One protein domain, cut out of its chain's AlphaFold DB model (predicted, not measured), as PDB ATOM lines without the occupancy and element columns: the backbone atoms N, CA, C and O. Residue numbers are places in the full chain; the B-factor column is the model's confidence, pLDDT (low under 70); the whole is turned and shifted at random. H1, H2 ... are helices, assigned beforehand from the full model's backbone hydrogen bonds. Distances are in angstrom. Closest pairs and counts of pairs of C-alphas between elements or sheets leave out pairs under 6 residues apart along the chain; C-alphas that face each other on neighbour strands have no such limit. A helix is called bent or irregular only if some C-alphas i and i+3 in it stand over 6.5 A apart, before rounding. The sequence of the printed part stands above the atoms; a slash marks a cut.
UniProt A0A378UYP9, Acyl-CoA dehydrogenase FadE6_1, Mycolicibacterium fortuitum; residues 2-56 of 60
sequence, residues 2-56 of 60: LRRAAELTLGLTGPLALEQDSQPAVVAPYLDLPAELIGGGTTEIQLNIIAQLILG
ATOM      1  N   LEU A   2     201.881 266.943 216.955       80.75
ATOM      2  CA  LEU A   2     201.017 265.879 216.442       80.75
ATOM      3  C   LEU A   2     199.687 265.784 217.203       80.75
ATOM      4  O   LEU A   2     198.646 265.696 216.561       80.75
ATOM      5  N   ARG A   3     199.693 265.943 218.536       81.44
ATOM      6  CA  ARG A   3     198.455 265.993 219.336       81.44
ATOM      7  C   ARG A   3     197.504 267.094 218.880       81.44
ATOM      8  O   ARG A   3     196.326 266.839 218.681       81.44
ATOM      9  N   ARG A   4     198.013 268.311 218.671       85.88
ATOM     10  CA  ARG A   4     197.173 269.447 218.268       85.88
ATOM     11  C   ARG A   4     196.590 269.270 216.866       85.88
ATOM     12  O   ARG A   4     195.448 269.650 216.638       85.88
ATOM     13  N   ALA A   5     197.358 268.697 215.942       88.94
ATOM     14  CA  ALA A   5     196.846 268.357 214.619       88.94
ATOM     15  C   ALA A   5     195.734 267.299 214.714       88.94
ATOM     16  O   ALA A   5     194.668 267.498 214.144       88.94
ATOM     17  N   ALA A   6     195.940 266.238 215.499       87.69
ATOM     18  CA  ALA A   6     194.952 265.179 215.690       87.69
ATOM     19  C   ALA A   6     193.665 265.673 216.386       87.69
ATOM     20  O   ALA A   6     192.569 265.318 215.961       87.69
ATOM     21  N   GLU A   7     193.774 266.551 217.391       89.25
ATOM     22  CA  GLU A   7     192.613 267.209 218.016       89.25
ATOM     23  C   GLU A   7     191.803 268.035 217.010       89.25
ATOM     24  O   GLU A   7     190.574 267.980 217.007       89.25
ATOM     25  N   LEU A   8     192.478 268.788 216.136       93.00
ATOM     26  CA  LEU A   8     191.808 269.553 215.082       93.00
ATOM     27  C   LEU A   8     191.120 268.626 214.077       93.00
ATOM     28  O   LEU A   8     189.988 268.892 213.685       93.00
ATOM     29  N   THR A   9     191.765 267.526 213.690       92.00
ATOM     30  CA  THR A   9     191.165 266.524 212.802       92.00
ATOM     31  C   THR A   9     189.901 265.917 213.412       92.00
ATOM     32  O   THR A   9     188.884 265.842 212.725       92.00
ATOM     33  N   LEU A  10     189.908 265.564 214.701       90.94
ATOM     34  CA  LEU A  10     188.707 265.098 215.408       90.94
ATOM     35  C   LEU A  10     187.602 266.161 215.430       90.94
ATOM     36  O   LEU A  10     186.449 265.864 215.130       90.94
ATOM     37  N   GLY A  11     187.948 267.414 215.732       92.56
ATOM     38  CA  GLY A  11     186.975 268.509 215.777       92.56
ATOM     39  C   GLY A  11     186.331 268.830 214.422       92.56
ATOM     40  O   GLY A  11     185.188 269.278 214.381       92.56
ATOM     41  N   LEU A  12     187.043 268.595 213.314       95.00
ATOM     42  CA  LEU A  12     186.585 268.926 211.958       95.00
ATOM     43  C   LEU A  12     185.802 267.801 211.266       95.00
ATOM     44  O   LEU A  12     185.073 268.066 210.314       95.00
ATOM     45  N   THR A  13     185.950 266.555 211.709       94.12
ATOM     46  CA  THR A  13     185.389 265.366 211.033       94.12
ATOM     47  C   THR A  13     183.975 265.005 211.491       94.12
ATOM     48  O   THR A  13     183.314 264.174 210.865       94.12
ATOM     49  N   GLY A  14     183.464 265.671 212.532       90.00
ATOM     50  CA  GLY A  14     182.072 265.556 212.961       90.00
ATOM     51  C   GLY A  14     181.707 264.118 213.362       90.00
ATOM     52  O   GLY A  14     182.436 263.518 214.146       90.00
ATOM     53  N   PRO A  15     180.603 263.536 212.851       91.56
ATOM     54  CA  PRO A  15     180.169 262.189 213.235       91.56
ATOM     55  C   PRO A  15     181.206 261.081 213.000       91.56
ATOM     56  O   PRO A  15     181.214 260.109 213.748       91.56
ATOM     57  N   LEU A  16     182.107 261.234 212.019       92.44
ATOM     58  CA  LEU A  16     183.181 260.262 211.765       92.44
ATOM     59  C   LEU A  16     184.153 260.138 212.949       92.44
ATOM     60  O   LEU A  16     184.763 259.092 213.127       92.44
ATOM     61  N   ALA A  17     184.269 261.170 213.792       92.06
ATOM     62  CA  ALA A  17     185.068 261.127 215.017       92.06
ATOM     63  C   ALA A  17     184.447 260.257 216.130       92.06
ATOM     64  O   ALA A  17     185.066 260.074 217.177       92.06
ATOM     65  N   LEU A  18     183.224 259.750 215.934       90.88
ATOM     66  CA  LEU A  18     182.529 258.865 216.874       90.88
ATOM     67  C   LEU A  18     182.527 257.401 216.417       90.88
ATOM     68  O   LEU A  18     182.076 256.532 217.162       90.88
ATOM     69  N   GLU A  19     183.016 257.122 215.209       93.62
ATOM     70  CA  GLU A  19     183.076 255.780 214.644       93.62
ATOM     71  C   GLU A  19     184.493 255.216 214.780       93.62
ATOM     72  O   GLU A  19     185.466 255.820 214.330       93.62
ATOM     73  N   GLN A  20     184.612 254.052 215.422       87.44
ATOM     74  CA  GLN A  20     185.912 253.426 215.669       87.44
ATOM     75  C   GLN A  20     186.598 253.000 214.363       87.44
ATOM     76  O   GLN A  20     187.789 253.250 214.191       87.44
ATOM     77  N   ASP A  21     185.835 252.421 213.433       91.50
ATOM     78  CA  ASP A  21     186.327 251.888 212.159       91.50
ATOM     79  C   ASP A  21     185.936 252.800 210.978       91.50
ATOM     80  O   ASP A  21     185.473 252.345 209.931       91.50
ATOM     81  N   SER A  22     186.093 254.116 211.159       92.00
ATOM     82  CA  SER A  22     185.778 255.113 210.132       92.00
ATOM     83  C   SER A  22     186.694 254.979 208.907       92.00
ATOM     84  O   SER A  22     187.875 254.653 209.034       92.00
ATOM     85  N   GLN A  23     186.190 255.324 207.716       90.69
ATOM     86  CA  GLN A  23     187.006 255.424 206.501       90.69
ATOM     87  C   GLN A  23     186.922 256.846 205.916       90.69
ATOM     88  O   GLN A  23     185.870 257.226 205.397       90.69
ATOM     89  N   PRO A  24     188.008 257.643 205.956       89.06
ATOM     90  CA  PRO A  24     189.340 257.319 206.487       89.06
ATOM     91  C   PRO A  24     189.358 257.172 208.018       89.06
ATOM     92  O   PRO A  24     188.461 257.670 208.696       89.06
ATOM     93  N   ALA A  25     190.393 256.527 208.565       91.25
ATOM     94  CA  ALA A  25     190.567 256.378 210.010       91.25
ATOM     95  C   ALA A  25     190.823 257.741 210.677       91.25
ATOM     96  O   ALA A  25     191.830 258.395 210.400       91.25
ATOM     97  N   VAL A  26     189.916 258.165 211.560       91.50
ATOM     98  CA  VAL A  26     189.991 259.461 212.256       91.50
ATOM     99  C   VAL A  26     190.359 259.291 213.732       91.50
ATOM    100  O   VAL A  26     191.169 260.053 214.259       91.50
ATOM    101  N   VAL A  27     189.784 258.288 214.401       90.38
ATOM    102  CA  VAL A  27     189.904 258.108 215.858       90.38
ATOM    103  C   VAL A  27     191.179 257.363 216.244       90.38
ATOM    104  O   VAL A  27     191.902 257.811 217.136       90.38
ATOM    105  N   ALA A  28     191.492 256.262 215.552       88.94
ATOM    106  CA  ALA A  28     192.669 255.443 215.850       88.94
ATOM    107  C   ALA A  28     193.981 256.256 215.863       88.94
ATOM    108  O   ALA A  28     194.681 256.197 216.870       88.94
ATOM    109  N   PRO A  29     194.273 257.137 214.880       87.12
ATOM    110  CA  PRO A  29     195.489 257.953 214.911       87.12
ATOM    111  C   PRO A  29     195.609 258.890 216.119       87.12
ATOM    112  O   PRO A  29     196.723 259.242 216.486       87.12
ATOM    113  N   TYR A  30     194.496 259.327 216.719       85.62
ATOM    114  CA  TYR A  30     194.522 260.150 217.932       85.62
ATOM    115  C   TYR A  30     194.805 259.308 219.183       85.62
ATOM    116  O   TYR A  30     195.595 259.720 220.031       85.62
ATOM    117  N   LEU A  31     194.173 258.136 219.295       85.25
ATOM    118  CA  LEU A  31     194.352 257.225 220.431       85.25
ATOM    119  C   LEU A  31     195.731 256.554 220.424       85.25
ATOM    120  O   LEU A  31     196.326 256.355 221.480       85.25
ATOM    121  N   ASP A  32     196.262 256.291 219.233       84.88
ATOM    122  CA  ASP A  32     197.582 255.711 219.017       84.88
ATOM    123  C   ASP A  32     198.720 256.714 219.220       84.88
ATOM    124  O   ASP A  32     199.850 256.380 218.896       84.88
ATOM    125  N   LEU A  33     198.478 257.930 219.730       79.56
ATOM    126  CA  LEU A  33     199.537 258.860 220.139       79.56
ATOM    127  C   LEU A  33     200.059 258.463 221.536       79.56
ATOM    128  O   LEU A  33     199.584 258.996 222.542       79.56
ATOM    129  N   PRO A  34     201.076 257.584 221.661       61.97
ATOM    130  CA  PRO A  34     201.426 256.952 222.932       61.97
ATOM    131  C   PRO A  34     202.396 257.831 223.746       61.97
ATOM    132  O   PRO A  34     202.619 257.616 224.938       61.97
ATOM    133  N   ALA A  35     203.018 258.825 223.102       53.69
ATOM    134  CA  ALA A  35     204.312 259.357 223.520       53.69
ATOM    135  C   ALA A  35     204.303 260.824 223.981       53.69
ATOM    136  O   ALA A  35     205.223 261.210 224.694       53.69
ATOM    137  N   GLU A  36     203.287 261.635 223.655       56.56
ATOM    138  CA  GLU A  36     203.218 263.019 224.172       56.56
ATOM    139  C   GLU A  36     202.642 263.090 225.607       56.56
ATOM    140  O   GLU A  36     202.791 264.120 226.263       56.56
ATOM    141  N   LEU A  37     201.994 262.029 226.120       57.78
ATOM    142  CA  LEU A  37     201.176 262.131 227.342       57.78
ATOM    143  C   LEU A  37     201.602 261.251 228.530       57.78
ATOM    144  O   LEU A  37     201.476 261.722 229.655       57.78
ATOM    145  N   ILE A  38     202.101 260.019 228.345       65.19
ATOM    146  CA  ILE A  38     202.450 259.140 229.493       65.19
ATOM    147  C   ILE A  38     203.769 258.373 229.283       65.19
ATOM    148  O   ILE A  38     204.578 258.302 230.205       65.19
ATOM    149  N   GLY A  39     204.036 257.836 228.084       66.94
ATOM    150  CA  GLY A  39     205.203 256.968 227.848       66.94
ATOM    151  C   GLY A  39     206.531 257.674 227.531       66.94
ATOM    152  O   GLY A  39     207.590 257.118 227.807       66.94
ATOM    153  N   GLY A  40     206.504 258.887 226.964       66.38
ATOM    154  CA  GLY A  40     207.702 259.617 226.494       66.38
ATOM    155  C   GLY A  40     208.294 260.632 227.483       66.38
ATOM    156  O   GLY A  40     209.221 261.368 227.145       66.38
ATOM    157  N   GLY A  41     207.758 260.687 228.705       72.56
ATOM    158  CA  GLY A  41     207.958 261.799 229.634       72.56
ATOM    159  C   GLY A  41     206.999 262.937 229.298       72.56
ATOM    160  O   GLY A  41     206.974 263.426 228.171       72.56
ATOM    161  N   THR A  42     206.174 263.329 230.268       83.44
ATOM    162  CA  THR A  42     205.163 264.371 230.062       83.44
ATOM    163  C   THR A  42     205.813 265.691 229.644       83.44
ATOM    164  O   THR A  42     207.003 265.921 229.889       83.44
ATOM    165  N   THR A  43     205.023 266.590 229.052       82.69
ATOM    166  CA  THR A  43     205.486 267.941 228.701       82.69
ATOM    167  C   THR A  43     206.162 268.625 229.891       82.69
ATOM    168  O   THR A  43     207.217 269.230 229.730       82.69
ATOM    169  N   GLU A  44     205.615 268.484 231.099       86.75
ATOM    170  CA  GLU A  44     206.200 269.054 232.312       86.75
ATOM    171  C   GLU A  44     207.582 268.474 232.620       86.75
ATOM    172  O   GLU A  44     208.504 269.227 232.931       86.75
ATOM    173  N   ILE A  45     207.754 267.151 232.510       88.69
ATOM    174  CA  ILE A  45     209.051 266.502 232.737       88.69
ATOM    175  C   ILE A  45     210.071 266.990 231.708       88.69
ATOM    176  O   ILE A  45     211.180 267.369 232.082       88.69
ATOM    177  N   GLN A  46     209.692 267.036 230.430       88.25
ATOM    178  CA  GLN A  46     210.577 267.484 229.354       88.25
ATOM    179  C   GLN A  46     210.972 268.956 229.518       88.25
ATOM    180  O   GLN A  46     212.149 269.300 229.411       88.25
ATOM    181  N   LEU A  47     210.020 269.826 229.863       91.06
ATOM    182  CA  LEU A  47     210.304 271.232 230.145       91.06
ATOM    183  C   LEU A  47     211.226 271.393 231.356       91.06
ATOM    184  O   LEU A  47     212.108 272.246 231.334       91.06
ATOM    185  N   ASN A  48     211.076 270.559 232.386       91.56
ATOM    186  CA  ASN A  48     211.945 270.596 233.559       91.56
ATOM    187  C   ASN A  48     213.374 270.115 233.231       91.56
ATOM    188  O   ASN A  48     214.351 270.692 233.707       91.56
ATOM    189  N   ILE A  49     213.511 269.103 232.365       91.25
ATOM    190  CA  ILE A  49     214.812 268.659 231.840       91.25
ATOM    191  C   ILE A  49     215.475 269.786 231.038       91.25
ATOM    192  O   ILE A  49     216.637 270.102 231.282       91.25
ATOM    193  N   ILE A  50     214.745 270.442 230.130       93.75
ATOM    194  CA  ILE A  50     215.252 271.580 229.344       93.75
ATOM    195  C   ILE A  50     215.671 272.736 230.262       93.75
ATOM    196  O   ILE A  50     216.756 273.298 230.103       93.75
ATOM    197  N   ALA A  51     214.842 273.066 231.251       95.56
ATOM    198  CA  ALA A  51     215.127 274.099 232.239       95.56
ATOM    199  C   ALA A  51     216.431 273.835 233.011       95.56
ATOM    200  O   ALA A  51     217.192 274.762 233.270       95.56
ATOM    201  N   GLN A  52     216.722 272.578 233.344       94.94
ATOM    202  CA  GLN A  52     217.958 272.207 234.034       94.94
ATOM    203  C   GLN A  52     219.161 272.214 233.093       94.94
ATOM    204  O   GLN A  52     220.176 272.836 233.391       94.94
ATOM    205  N   LEU A  53     219.050 271.521 231.959       97.00
ATOM    206  CA  LEU A  53     220.189 271.255 231.082       97.00
ATOM    207  C   LEU A  53     220.600 272.472 230.254       97.00
ATOM    208  O   LEU A  53     221.785 272.646 229.986       97.00
ATOM    209  N   ILE A  54     219.637 273.297 229.840       96.44
ATOM    210  CA  ILE A  54     219.889 274.444 228.958       96.44
ATOM    211  C   ILE A  54     219.891 275.749 229.749       96.44
ATOM    212  O   ILE A  54     220.754 276.594 229.532       96.44
ATOM    213  N   LEU A  55     218.935 275.925 230.667       96.31
ATOM    214  CA  LEU A  55     218.767 277.189 231.395       96.31
ATOM    215  C   LEU A  55     219.466 277.207 232.766       96.31
ATOM    216  O   LEU A  55     219.512 278.259 233.399       96.31
ATOM    217  N   GLY A  56     220.003 276.076 233.236       95.38
ATOM    218  CA  GLY A  56     220.705 275.982 234.520       95.38
ATOM    219  C   GLY A  56     219.816 276.215 235.746       95.38
ATOM    220  O   GLY A  56     220.326 276.582 236.806       95.38
TER     221      GLY A  56
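AT A GLANCE: This is residues 2 to 56 of the 60 residues of the protein "Acyl-CoA dehydrogenase FadE6_1" of Mycolicibacterium fortuitum (UniProt A0A378UYP9). An irregular, sharply kinked helix, H1, and a short helix, H2, make one end of a long rod; the chain turns round after H1 and folds back, so that H2 packs on residues 3 to 7 of H1. A long link then leads away to H3, whose residues 43 to 48 and 50 to 53 stick out as a free arm at the other end. The printed part has 55 residues with three named helices, in the order H1, H2, H3, and no named strand; the class is all helix. It is only just extended, close to loose, with a radius of gyration of the C-alphas of 15.4 A and spans of 48 by 19 by 12 A.

HOW THE PARTS SIT: Start with H1, residues 2 to 18, which has a kink of 87 degrees near residue 12 and is irregular: C-alphas 12 and 15 are 9.4 A apart. Go on to H2, residues 28 to 31, which touches H1 at residues 3 to 7 alone; their closest C-alphas are those of Ala 6 and Tyr 30, 5.5 A apart. Further on, H3, residues 43 to 53, is apart from both H1 and H2. In H3 each O i to N i+4 pair is within hydrogen-bond range, in H1 8 of 13 are, and H2 is too short for such a pair.

IN THESE COORDINATES: Find C-alpha 2 at (201.017, 265.879, 216.442); from there H1 runs 19.8 A to C-alpha 18 at (182.529, 258.865, 216.874). Four-residue H2 begins at Ala 28. H3 runs 15.3 A from C-alpha 43 to C-alpha 53 at (220.189, 271.255, 231.082).

THE WHOLE: Look at Gln 23 and Gly 56 for the two C-alphas farthest apart, 48.4 A. The link from H1 to H2 is short, with 9 residues, and that from H2 to H3 is long, with 11. Without the stretches that stand free, residues 42 to 48 and 50 to 56, the body spans 39 by 17 by 12 A. The printed part has no cut; its mean pLDDT is 86.0, and residues 34 to 40 are under 70.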